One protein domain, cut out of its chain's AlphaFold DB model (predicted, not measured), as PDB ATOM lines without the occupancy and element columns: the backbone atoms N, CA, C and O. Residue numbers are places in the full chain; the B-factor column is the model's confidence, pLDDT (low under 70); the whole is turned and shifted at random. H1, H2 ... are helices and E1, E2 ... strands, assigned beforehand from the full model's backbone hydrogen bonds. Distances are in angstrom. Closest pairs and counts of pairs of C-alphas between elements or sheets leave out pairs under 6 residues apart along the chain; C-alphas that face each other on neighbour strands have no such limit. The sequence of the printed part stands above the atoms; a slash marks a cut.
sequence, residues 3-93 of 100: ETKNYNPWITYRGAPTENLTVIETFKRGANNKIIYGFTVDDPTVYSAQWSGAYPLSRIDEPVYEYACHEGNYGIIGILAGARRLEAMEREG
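AT A GLANCE: This is residues 3 to 93 of the 100 residues of an uncharacterized protein of Gammaproteobacteria bacterium (UniProt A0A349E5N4). Looping residues 3 to 21 lead into a twisted three-stranded sheet, and residues 61 to 93, of which 75 to 91 belong to helix H1, stick out from it as a long arm. The printed part has 91 residues, under half in named elements: antiparallel sheet E1 E2 E3, then H1, a mixed class. It is extended, radius of gyration of the C-alphas 21.8 A, spanning 64 by 41 by 20 A.

HOW THE PARTS SIT: E1, residues 22 to 29, and E2, residues 34 to 42, form a hairpin; N 26 and O 38 are 2.8 A apart. E2 and E3, residues 51 to 58, form another; N 55 and O 37 are 2.7 A apart. They make a meander, each strand antiparallel to the one before. H1, residues 75 to 91, is not on the sheet; every O i to N i+4 pair is within hydrogen-bond range.

IN THESE COORDINATES: E1 begins at C-alpha 22 (166.724, 212.980, 225.766); H1, 24.7 A long, ends at C-alpha 91 (200.860, 187.636, 259.763).

THE WHOLE: The link E3 to H1 is long; residues 67 to 72 have pLDDT under 70.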
ATOM      1  N   GLU A   3     165.117 220.624 228.824       97.94
ATOM      2  CA  GLU A   3     165.506 219.511 227.958       97.94
ATOM      3  C   GLU A   3     166.963 219.170 228.262       97.94
ATOM      4  O   GLU A   3     167.839 220.031 228.151       97.94
ATOM      5  N   THR A   4     167.203 217.919 228.637       97.62
ATOM      6  CA  THR A   4     168.523 217.400 228.989       97.62
ATOM      7  C   THR A   4     168.947 216.374 227.944       97.62
ATOM      8  O   THR A   4     168.289 215.347 227.763       97.62
ATOM      9  N   LYS A   5     170.054 216.670 227.259       96.25
ATOM     10  CA  LYS A   5     170.657 215.877 226.177       96.25
ATOM     11  C   LYS A   5     172.179 216.006 226.202       96.25
ATOM     12  O   LYS A   5     172.707 216.812 226.966       96.25
ATOM     13  N   ASN A   6     172.866 215.282 225.316       95.44
ATOM     14  CA  ASN A   6     174.331 215.270 225.214       95.44
ATOM     15  C   ASN A   6     174.988 214.856 226.540       95.44
ATOM     16  O   ASN A   6     175.872 215.541 227.060       95.44
ATOM     17  N   TYR A   7     174.511 213.748 227.107       95.12
ATOM     18  CA  TYR A   7     175.076 213.178 228.322       95.12
ATOM     19  C   TYR A   7     176.561 212.859 228.125       95.12
ATOM     20  O   TYR A   7     177.011 212.559 227.019       95.12
ATOM     21  N   ASN A   8     177.332 212.926 229.213       94.00
ATOM     22  CA  ASN A   8     178.728 212.505 229.175       94.00
ATOM     23  C   ASN A   8     178.790 211.035 228.705       94.00
ATOM     24  O   ASN A   8     178.177 210.185 229.357       94.00
ATOM     25  N   PRO A   9     179.540 210.716 227.633       89.56
ATOM     26  CA  PRO A   9     179.573 209.375 227.046       89.56
ATOM     27  C   PRO A   9     180.171 208.306 227.974       89.56
ATOM     28  O   PRO A   9     180.052 207.116 227.704       89.56
ATOM     29  N   TRP A  10     180.807 208.697 229.081       92.75
ATOM     30  CA  TRP A  10     181.282 207.765 230.107       92.75
ATOM     31  C   TRP A  10     180.168 207.278 231.047       92.75
ATOM     32  O   TRP A  10     180.411 206.400 231.874       92.75
ATOM     33  N   ILE A  11     178.957 207.838 230.950       90.50
ATOM     34  CA  ILE A  11     177.820 207.504 231.811       90.50
ATOM     35  C   ILE A  11     176.813 206.651 231.038       90.50
ATOM     36  O   ILE A  11     176.325 207.033 229.975       90.50
ATOM     37  N   THR A  12     176.438 205.520 231.631       93.00
ATOM     38  CA  THR A  12     175.310 204.699 231.177       93.00
ATOM     39  C   THR A  12     174.151 204.809 232.161       93.00
ATOM     40  O   THR A  12     174.351 204.950 233.371       93.00
ATOM     41  N   TYR A  13     172.919 204.723 231.662       89.00
ATOM     42  CA  TYR A  13     171.732 204.676 232.511       89.00
ATOM     43  C   TYR A  13     171.293 203.225 232.697       89.00
ATOM     44  O   TYR A  13     170.720 202.619 231.799       89.00
ATOM     45  N   ARG A  14     171.582 202.636 233.867       87.44
ATOM     46  CA  ARG A  14     171.286 201.215 234.162       87.44
ATOM     47  C   ARG A  14     171.833 200.248 233.093       87.44
ATOM     48  O   ARG A  14     171.197 199.247 232.778       87.44
ATOM     49  N   GLY A  15     173.005 200.559 232.535       90.81
ATOM     50  CA  GLY A  15     173.639 199.790 231.460       90.81
ATOM     51  C   GLY A  15     173.180 200.154 230.045       90.81
ATOM     52  O   GLY A  15     173.795 199.692 229.090       90.81
ATOM     53  N   ALA A  16     172.153 200.996 229.886       92.94
ATOM     54  CA  ALA A  16     171.748 201.517 228.586       92.94
ATOM     55  C   ALA A  16     172.654 202.688 228.149       92.94
ATOM     56  O   ALA A  16     173.063 203.493 229.001       92.94
ATOM     57  N   PRO A  17     172.974 202.802 226.845       94.25
ATOM     58  CA  PRO A  17     173.690 203.955 226.311       94.25
ATOM     59  C   PRO A  17     172.869 205.238 226.501       94.25
ATOM     60  O   PRO A  17     171.651 205.192 226.640       94.25
ATOM     61  N   THR A  18     173.543 206.387 226.529       95.94
ATOM     62  CA  THR A  18     172.912 207.704 226.748       95.94
ATOM     63  C   THR A  18     173.096 208.662 225.567       95.94
ATOM     64  O   THR A  18     172.652 209.806 225.628       95.94
ATOM     65  N   GLU A  19     173.715 208.202 224.474       95.31
ATOM     66  CA  GLU A  19     174.006 209.013 223.281       95.31
ATOM     67  C   GLU A  19     172.737 209.574 222.627       95.31
ATOM     68  O   GLU A  19     172.720 210.730 222.210       95.31
ATOM     69  N   ASN A  20     171.668 208.771 222.583       95.75
ATOM     70  CA  ASN A  20     170.375 209.152 222.007       95.75
ATOM     71  C   ASN A  20     169.328 209.493 223.075       95.75
ATOM     72  O   ASN A  20     168.166 209.722 222.742       95.75
ATOM     73  N   LEU A  21     169.731 209.536 224.348       97.19
ATOM     74  CA  LEU A  21     168.832 209.831 225.450       97.19
ATOM     75  C   LEU A  21     168.532 211.328 225.486       97.19
ATOM     76  O   LEU A  21     169.428 212.161 225.637       97.19
ATOM     77  N   THR A  22     167.248 211.657 225.436       97.69
ATOM     78  CA  THR A  22     166.724 212.980 225.766       97.69
ATOM     79  C   THR A  22     165.721 212.849 226.905       97.69
ATOM     80  O   THR A  22     164.812 212.021 226.868       97.69
ATOM     81  N   VAL A  23     165.881 213.676 227.938       97.88
ATOM     82  CA  VAL A  23     164.917 213.772 229.040       97.88
ATOM     83  C   VAL A  23     164.307 215.164 229.028       97.88
ATOM     84  O   VAL A  23     165.019 216.165 229.076       97.88
ATOM     85  N   ILE A  24     162.982 215.224 228.945       98.44
ATOM     86  CA  ILE A  24     162.214 216.468 228.930       98.44
ATOM     87  C   ILE A  24     161.500 216.601 230.267       98.44
ATOM     88  O   ILE A  24     160.633 215.801 230.597       98.44
ATOM     89  N   GLU A  25     161.834 217.639 231.019       98.50
ATOM     90  CA  GLU A  25     161.325 217.897 232.359       98.50
ATOM     91  C   GLU A  25     160.376 219.101 232.379       98.50
ATOM     92  O   GLU A  25     160.569 220.141 231.732       98.50
ATOM     93  N   THR A  26     159.322 218.983 233.177       97.94
ATOM     94  CA  THR A  26     158.311 220.015 233.379       97.94
ATOM     95  C   THR A  26     158.073 220.232 234.862       97.94
ATOM     96  O   THR A  26     158.075 219.303 235.666       97.94
ATOM     97  N   PHE A  27     157.850 221.489 235.231       96.44
ATOM     98  CA  PHE A  27     157.625 221.889 236.611       96.44
ATOM     99  C   PHE A  27     156.377 222.750 236.641       96.44
ATOM    100  O   PHE A  27     156.335 223.828 236.042       96.44
ATOM    101  N   LYS A  28     155.340 222.268 237.322       95.25
ATOM    102  CA  LYS A  28     154.074 222.985 237.469       95.25
ATOM    103  C   LYS A  28     153.796 223.221 238.945       95.25
ATOM    104  O   LYS A  28     153.791 222.278 239.731       95.25
ATOM    105  N   ARG A  29     153.499 224.465 239.333       93.44
ATOM    106  CA  ARG A  29     152.930 224.733 240.665       93.44
ATOM    107  C   ARG A  29     151.551 224.075 240.759       93.44
ATOM    108  O   ARG A  29     150.668 224.369 239.955       93.44
ATOM    109  N   GLY A  30     151.397 223.162 241.712       88.25
ATOM    110  CA  GLY A  30     150.129 222.534 242.071       88.25
ATOM    111  C   GLY A  30     149.460 223.232 243.257       88.25
ATOM    112  O   GLY A  30     149.976 224.209 243.800       88.25
ATOM    113  N   ALA A  31     148.308 222.710 243.680       87.25
ATOM    114  CA  ALA A  31     147.668 223.117 244.931       87.25
ATOM    115  C   ALA A  31     148.464 222.616 246.156       87.25
ATOM    116  O   ALA A  31     149.323 221.740 246.038       87.25
ATOM    117  N   ASN A  32     148.144 223.142 247.342       86.81
ATOM    118  CA  ASN A  32     148.669 222.670 248.631       86.81
ATOM    119  C   ASN A  32     150.204 222.712 248.750       86.81
ATOM    120  O   ASN A  32     150.804 221.782 249.283       86.81
ATOM    121  N   ASN A  33     150.850 223.772 248.247       87.44
ATOM    122  CA  ASN A  33     152.312 223.944 248.295       87.44
ATOM    123  C   ASN A  33     153.101 222.781 247.667       87.44
ATOM    124  O   ASN A  33     154.174 222.413 248.148       87.44
ATOM    125  N   LYS A  34     152.577 222.213 246.576       92.75
ATOM    126  CA  LYS A  34     153.255 221.167 245.803       92.75
ATOM    127  C   LYS A  34     153.781 221.690 244.474       92.75
ATOM    128  O   LYS A  34     153.164 222.547 243.837       92.75
ATOM    129  N   ILE A  35     154.889 221.120 244.022       95.06
ATOM    130  CA  ILE A  35     155.347 221.212 242.636       95.06
ATOM    131  C   ILE A  35     155.108 219.846 242.001       95.06
ATOM    132  O   ILE A  35     155.575 218.833 242.503       95.06
ATOM    133  N   ILE A  36     154.362 219.809 240.902       96.38
ATOM    134  CA  ILE A  36     154.251 218.611 240.077       96.38
ATOM    135  C   ILE A  36     155.449 218.617 239.136       96.38
ATOM    136  O   ILE A  36     155.509 219.430 238.209       96.38
ATOM    137  N   TYR A  37     156.408 217.747 239.432       97.25
ATOM    138  CA  TYR A  37     157.520 217.434 238.553       97.25
ATOM    139  C   TYR A  37     157.047 216.379 237.556       97.25
ATOM    140  O   TYR A  37     156.576 215.322 237.961       97.25
ATOM    141  N   GLY A  38     157.106 216.679 236.266       97.94
ATOM    142  CA  GLY A  38     156.808 215.734 235.195       97.94
ATOM    143  C   GLY A  38     158.045 215.512 234.348       97.94
ATOM    144  O   GLY A  38     158.820 216.445 234.153       97.94
ATOM    145  N   PHE A  39     158.206 214.312 233.813       98.12
ATOM    146  CA  PHE A  39     159.292 214.006 232.899       98.12
ATOM    147  C   PHE A  39     158.820 213.095 231.766       98.12
ATOM    148  O   PHE A  39     157.910 212.282 231.946       98.12
ATOM    149  N   THR A  40     159.478 213.213 230.620       98.38
ATOM    150  CA  THR A  40     159.346 212.327 229.465       98.38
ATOM    151  C   THR A  40     160.734 211.859 229.066       98.38
ATOM    152  O   THR A  40     161.648 212.672 228.944       98.38
ATOM    153  N   VAL A  41     160.888 210.552 228.882       97.81
ATOM    154  CA  VAL A  41     162.120 209.926 228.405       97.81
ATOM    155  C   VAL A  41     161.939 209.559 226.941       97.81
ATOM    156  O   VAL A  41     160.992 208.853 226.587       97.81
ATOM    157  N   ASP A  42     162.863 210.037 226.117       97.88
ATOM    158  CA  ASP A  42     162.927 209.776 224.689       97.88
ATOM    159  C   ASP A  42     164.288 209.173 224.342       97.88
ATOM    160  O   ASP A  42     165.314 209.849 224.386       97.88
ATOM    161  N   ASP A  43     164.283 207.871 224.061       96.94
ATOM    162  CA  ASP A  43     165.417 207.156 223.484       96.94
ATOM    163  C   ASP A  43     164.877 205.989 222.639       96.94
ATOM    164  O   ASP A  43     164.570 204.923 223.186       96.94
ATOM    165  N   PRO A  44     164.740 206.163 221.312       95.44
ATOM    166  CA  PRO A  44     164.214 205.125 220.428       95.44
ATOM    167  C   PRO A  44     165.185 203.950 220.234       95.44
ATOM    168  O   PRO A  44     164.806 202.936 219.649       95.44
ATOM    169  N   THR A  45     166.438 204.070 220.690       95.56
ATOM    170  CA  THR A  45     167.430 202.985 220.619       95.56
ATOM    171  C   THR A  45     167.349 202.040 221.812       95.56
ATOM    172  O   THR A  45     167.761 200.886 221.708       95.56
ATOM    173  N   VAL A  46     166.770 202.506 222.923       96.00
ATOM    174  CA  VAL A  46     166.605 201.740 224.167       96.00
ATOM    175  C   VAL A  46     165.146 201.346 224.411       96.00
ATOM    176  O   VAL A  46     164.878 200.225 224.848       96.00
ATOM    177  N   TYR A  47     164.192 202.240 224.139       95.81
ATOM    178  CA  TYR A  47     162.773 202.044 224.433       95.81
ATOM    179  C   TYR A  47     161.936 201.929 223.156       95.81
ATOM    180  O   TYR A  47     162.173 202.617 222.168       95.81
ATOM    181  N   SER A  48     160.897 201.089 223.188       97.31
ATOM    182  CA  SER A  48     159.967 200.919 222.059       97.31
ATOM    183  C   SER A  48     159.043 202.120 221.833       97.31
ATOM    184  O   SER A  48     158.439 202.242 220.769       97.31
ATOM    185  N   ALA A  49     158.907 202.985 222.837       97.75
ATOM    186  CA  ALA A  49     158.148 204.222 222.782       97.75
ATOM    187  C   ALA A  49     158.651 205.190 223.857       97.75
ATOM    188  O   ALA A  49     159.199 204.772 224.883       97.75
ATOM    189  N   GLN A  50     158.388 206.479 223.646       97.94
ATOM    190  CA  GLN A  50     158.520 207.471 224.703       97.94
ATOM    191  C   GLN A  50     157.618 207.102 225.876       97.94
ATOM    192  O   GLN A  50     156.475 206.669 225.702       97.94
ATOM    193  N   TRP A  51     158.118 207.323 227.080       97.94
ATOM    194  CA  TRP A  51     157.346 207.112 228.293       97.94
ATOM    195  C   TRP A  51     157.514 208.299 229.225       97.94
ATOM    196  O   TRP A  51     158.476 209.059 229.141       97.94
ATOM    197  N   SER A  52     156.517 208.514 230.075       98.31
ATOM    198  CA  SER A  52     156.459 209.686 230.940       98.31
ATOM    199  C   SER A  52     156.039 209.309 232.347       98.31
ATOM    200  O   SER A  52     155.322 208.331 232.558       98.31
ATOM    201  N   GLY A  53     156.459 210.123 233.302       97.69
ATOM    202  CA  GLY A  53     156.055 210.018 234.691       97.69
ATOM    203  C   GLY A  53     155.828 211.390 235.302       97.69
ATOM    204  O   GLY A  53     156.239 212.418 234.765       97.69
ATOM    205  N   ALA A  54     155.159 211.402 236.449       96.62
ATOM    206  CA  ALA A  54     155.002 212.602 237.248       96.62
ATOM    207  C   ALA A  54     155.135 212.269 238.731       96.62
ATOM    208  O   ALA A  54     154.669 211.228 239.194       96.62
ATOM    209  N   TYR A  55     155.752 213.180 239.470       94.81
ATOM    210  CA  TYR A  55     155.969 213.070 240.895       94.81
ATOM    211  C   TYR A  55     155.592 214.384 241.602       94.81
ATOM    212  O   TYR A  55     156.095 215.455 241.245       94.81
ATOM    213  N   PRO A  56     154.694 214.345 242.601       94.44
ATOM    214  CA  PRO A  56     154.346 215.519 243.385       94.44
ATOM    215  C   PRO A  56     155.401 215.776 244.470       94.44
ATOM    216  O   PRO A  56     155.430 215.105 245.501       94.44
ATOM    217  N   LEU A  57     156.226 216.797 244.273       93.19
ATOM    218  CA  LEU A  57     157.167 217.294 245.271       93.19
ATOM    219  C   LEU A  57     156.423 218.164 246.287       93.19
ATOM    220  O   LEU A  57     155.748 219.128 245.915       93.19
ATOM    221  N   SER A  58     156.534 217.823 247.570       91.50
ATOM    222  CA  SER A  58     155.944 218.608 248.660       91.50
ATOM    223  C   SER A  58     156.971 219.587 249.215       91.50
ATOM    224  O   SER A  58     158.143 219.245 249.345       91.50
ATOM    225  N   ARG A  59     156.536 220.805 249.548       88.94
ATOM    226  CA  ARG A  59     157.377 221.761 250.271       88.94
ATOM    227  C   ARG A  59     157.718 221.199 251.652       88.94
ATOM    228  O   ARG A  59     156.819 220.770 252.371       88.94
ATOM    229  N   ILE A  60     158.992 221.263 252.008       89.88
ATOM    230  CA  ILE A  60     159.488 221.006 253.360       89.88
ATOM    231  C   ILE A  60     160.105 222.296 253.902       89.88
ATOM    232  O   ILE A  60     160.603 223.111 253.123       89.88
ATOM    233  N   ASP A  61     160.043 222.489 255.215       90.62
ATOM    234  CA  ASP A  61     160.697 223.598 255.922       90.62
ATOM    235  C   ASP A  61     161.973 223.089 256.627       90.62
ATOM    236  O   ASP A  61     162.226 223.378 257.791       90.62
ATOM    237  N   GLU A  62     162.770 222.300 255.902       89.31
ATOM    238  CA  GLU A  62     164.049 221.733 256.345       89.31
ATOM    239  C   GLU A  62     165.106 221.873 255.234       89.31
ATOM    240  O   GLU A  62     164.744 222.022 254.059       89.31
ATOM    241  N   PRO A  63     166.411 221.841 255.565       87.00
ATOM    242  CA  PRO A  63     167.465 221.845 254.558       87.00
ATOM    243  C   PRO A  63     167.366 220.631 253.624       87.00
ATOM    244  O   PRO A  63     167.129 219.506 254.061       87.00
ATOM    245  N   VAL A  64     167.594 220.856 252.328       82.50
ATOM    246  CA  VAL A  64     167.745 219.777 251.346       82.50
ATOM    247  C   VAL A  64     169.219 219.402 251.292       82.50
ATOM    248  O   VAL A  64     170.050 220.222 250.905       82.50
ATOM    249  N   TYR A  65     169.532 218.173 251.686       78.94
ATOM    250  CA  TYR A  65     170.882 217.626 251.617       78.94
ATOM    251  C   TYR A  65     171.088 216.868 250.303       78.94
ATOM    252  O   TYR A  65     170.147 216.290 249.753       78.94
ATOM    253  N   GLU A  66     172.318 216.879 249.790       75.25
ATOM    254  CA  GLU A  66     172.699 216.045 248.652       75.25
ATOM    255  C   GLU A  66     172.583 214.564 249.036       75.25
ATOM    256  O   GLU A  66     172.993 214.149 250.120       75.25
ATOM    257  N   TYR A  67     172.020 213.751 248.142       68.50
ATOM    258  CA  TYR A  67     172.057 212.304 248.312       68.50
ATOM    259  C   TYR A  67     173.423 211.776 247.858       68.50
ATOM    260  O   TYR A  67     173.598 211.374 246.708       68.50
ATOM    261  N   ALA A  68     174.400 211.770 248.761       65.94
ATOM    262  CA  ALA A  68     175.660 211.076 248.546       65.94
ATOM    263  C   ALA A  68     175.527 209.626 249.042       65.94
ATOM    264  O   ALA A  68     175.455 209.378 250.242       65.94
ATOM    265  N   CYS A  69     175.534 208.644 248.128       66.12
ATOM    266  CA  CYS A  69     175.361 207.206 248.425       66.12
ATOM    267  C   CYS A  69     176.281 206.631 249.529       66.12
ATOM    268  O   CYS A  69     176.044 205.520 250.002       66.12
ATOM    269  N   HIS A  70     177.347 207.335 249.914       65.38
ATOM    270  CA  HIS A  70     178.301 206.898 250.934       65.38
ATOM    271  C   HIS A  70     178.462 207.849 252.119       65.38
ATOM    272  O   HIS A  70     179.140 207.482 253.083       65.38
ATOM    273  N   GLU A  71     177.846 209.028 252.093       64.69
ATOM    274  CA  GLU A  71     177.947 209.954 253.214       64.69
ATOM    275  C   GLU A  71     177.107 209.408 254.376       64.69
ATOM    276  O   GLU A  71     175.888 209.288 254.296       64.69
ATOM    277  N   GLY A  72     177.787 208.955 255.433       63.84
ATOM    278  CA  GLY A  72     177.159 208.237 256.546       63.84
ATOM    279  C   GLY A  72     177.171 206.707 256.432       63.84
ATOM    280  O   GLY A  72     176.514 206.043 257.234       63.84
ATOM    281  N   ASN A  73     177.935 206.108 255.506       72.12
ATOM    282  CA  ASN A  73     178.179 204.661 255.538       72.12
ATOM    283  C   ASN A  73     179.115 204.287 256.705       72.12
ATOM    284  O   ASN A  73     180.297 204.010 256.512       72.12
ATOM    285  N   TYR A  74     178.574 204.224 257.923       79.25
ATOM    286  CA  TYR A  74     179.288 203.750 259.114       79.25
ATOM    287  C   TYR A  74     179.772 202.295 258.985       79.25
ATOM    288  O   TYR A  74     180.702 201.886 259.680       79.25
ATOM    289  N   GLY A  75     179.190 201.519 258.062       83.75
ATOM    290  CA  GLY A  75     179.618 200.157 257.753       83.75
ATOM    291  C   GLY A  75     181.038 200.083 257.195       83.75
ATOM    292  O   GLY A  75     181.710 199.074 257.402       83.75
ATOM    293  N   ILE A  76     181.545 201.153 256.566       88.56
ATOM    294  CA  ILE A  76     182.901 201.155 255.999       88.56
ATOM    295  C   ILE A  76     183.978 200.947 257.065       88.56
ATOM    296  O   ILE A  76     184.959 200.251 256.820       88.56
ATOM    297  N   ILE A  77     183.760 201.462 258.279       89.44
ATOM    298  CA  ILE A  77     184.669 201.257 259.409       89.44
ATOM    299  C   ILE A  77     184.715 199.769 259.770       89.44
ATOM    300  O   ILE A  77     185.797 199.210 259.931       89.44
ATOM    301  N   GLY A  78     183.552 199.114 259.842       91.81
ATOM    302  CA  GLY A  78     183.452 197.682 260.126       91.81
ATOM    303  C   GLY A  78     184.092 196.813 259.040       91.81
ATOM    304  O   GLY A  78     184.832 195.886 259.358       91.81
ATOM    305  N   ILE A  79     183.871 197.148 257.764       91.50
ATOM    306  CA  ILE A  79     184.466 196.446 256.615       91.50
ATOM    307  C   ILE A  79     185.996 196.540 256.663       91.50
ATOM    308  O   ILE A  79     186.686 195.524 256.573       91.50
ATOM    309  N   LEU A  80     186.534 197.747 256.858       93.75
ATOM    310  CA  LEU A  80     187.978 197.965 256.937       93.75
ATOM    311  C   LEU A  80     188.583 197.304 258.181       93.75
ATOM    312  O   LEU A  80     189.649 196.697 258.085       93.75
ATOM    313  N   ALA A  81     187.906 197.356 259.331       94.75
ATOM    314  CA  ALA A  81     188.341 196.662 260.542       94.75
ATOM    315  C   ALA A  81     188.381 195.137 260.345       94.75
ATOM    316  O   ALA A  81     189.351 194.494 260.751       94.75
ATOM    317  N   GLY A  82     187.380 194.565 259.666       92.81
ATOM    318  CA  GLY A  82     187.370 193.158 259.266       92.81
ATOM    319  C   GLY A  82     188.567 192.806 258.382       92.81
ATOM    320  O   GLY A  82     189.292 191.859 258.681       92.81
ATOM    321  N   ALA A  83     188.854 193.618 257.361       93.62
ATOM    322  CA  ALA A  83     190.028 193.428 256.507       93.62
ATOM    323  C   ALA A  83     191.352 193.501 257.295       93.62
ATOM    324  O   ALA A  83     192.205 192.628 257.149       93.62
ATOM    325  N   ARG A  84     191.514 194.481 258.200       94.50
ATOM    326  CA  ARG A  84     192.706 194.587 259.065       94.50
ATOM    327  C   ARG A  84     192.870 193.381 259.990       94.50
ATOM    328  O   ARG A  84     193.996 192.965 260.261       94.50
ATOM    329  N   ARG A  85     191.762 192.808 260.469       92.88
ATOM    330  CA  ARG A  85     191.782 191.571 261.259       92.88
ATOM    331  C   ARG A  85     192.276 190.390 260.427       92.88
ATOM    332  O   ARG A  85     193.101 189.631 260.927       92.88
ATOM    333  N   LEU A  86     191.823 190.260 259.180       91.50
ATOM    334  CA  LEU A  86     192.278 189.203 258.272       91.50
ATOM    335  C   LEU A  86     193.782 189.305 257.974       91.50
ATOM    336  O   LEU A  86     194.475 188.295 258.017       91.50
ATOM    337  N   GLU A  87     194.304 190.515 257.760       92.94
ATOM    338  CA  GLU A  87     195.747 190.747 257.584       92.94
ATOM    339  C   GLU A  87     196.563 190.411 258.843       92.94
ATOM    340  O   GLU A  87     197.697 189.949 258.747       92.94
ATOM    341  N   ALA A  88     196.021 190.677 260.037       94.06
ATOM    342  CA  ALA A  88     196.685 190.329 261.292       94.06
ATOM    343  C   ALA A  88     196.761 188.811 261.490       94.06
ATOM    344  O   ALA A  88     197.832 188.298 261.795       94.06
ATOM    345  N   MET A  89     195.654 188.105 261.239       92.75
ATOM    346  CA  MET A  89     195.607 186.642 261.286       92.75
ATOM    347  C   MET A  89     196.617 186.014 260.322       92.75
ATOM    348  O   MET A  89     197.335 185.101 260.712       92.75
ATOM    349  N   GLU A  90     196.738 186.547 259.104       91.06
ATOM    350  CA  GLU A  90     197.719 186.081 258.119       91.06
ATOM    351  C   GLU A  90     199.168 186.254 258.603       91.06
ATOM    352  O   GLU A  90     199.955 185.312 258.529       91.06
ATOM    353  N   ARG A  91     199.520 187.415 259.178       92.19
ATOM    354  CA  ARG A  91     200.860 187.636 259.763       92.19
ATOM    355  C   ARG A  91     201.167 186.701 260.932       92.19
ATOM    356  O   ARG A  91     202.327 186.367 261.153       92.19
ATOM    357  N   GLU A  92     200.145 186.325 261.690       93.69
ATOM    358  CA  GLU A  92     200.249 185.429 262.844       93.69
ATOM    359  C   GLU A  92     200.166 183.942 262.452       93.69
ATOM    360  O   GLU A  92     200.296 183.076 263.315       93.69
ATOM    361  N   GLY A  93     199.967 183.627 261.165       90.56
ATOM    362  CA  GLY A  93     199.814 182.254 260.678       90.56
ATOM    363  C   GLY A  93     198.503 181.584 261.107       90.56
ATOM    364  O   GLY A  93     198.420 180.358 261.134       90.56
TER     365      GLY A  93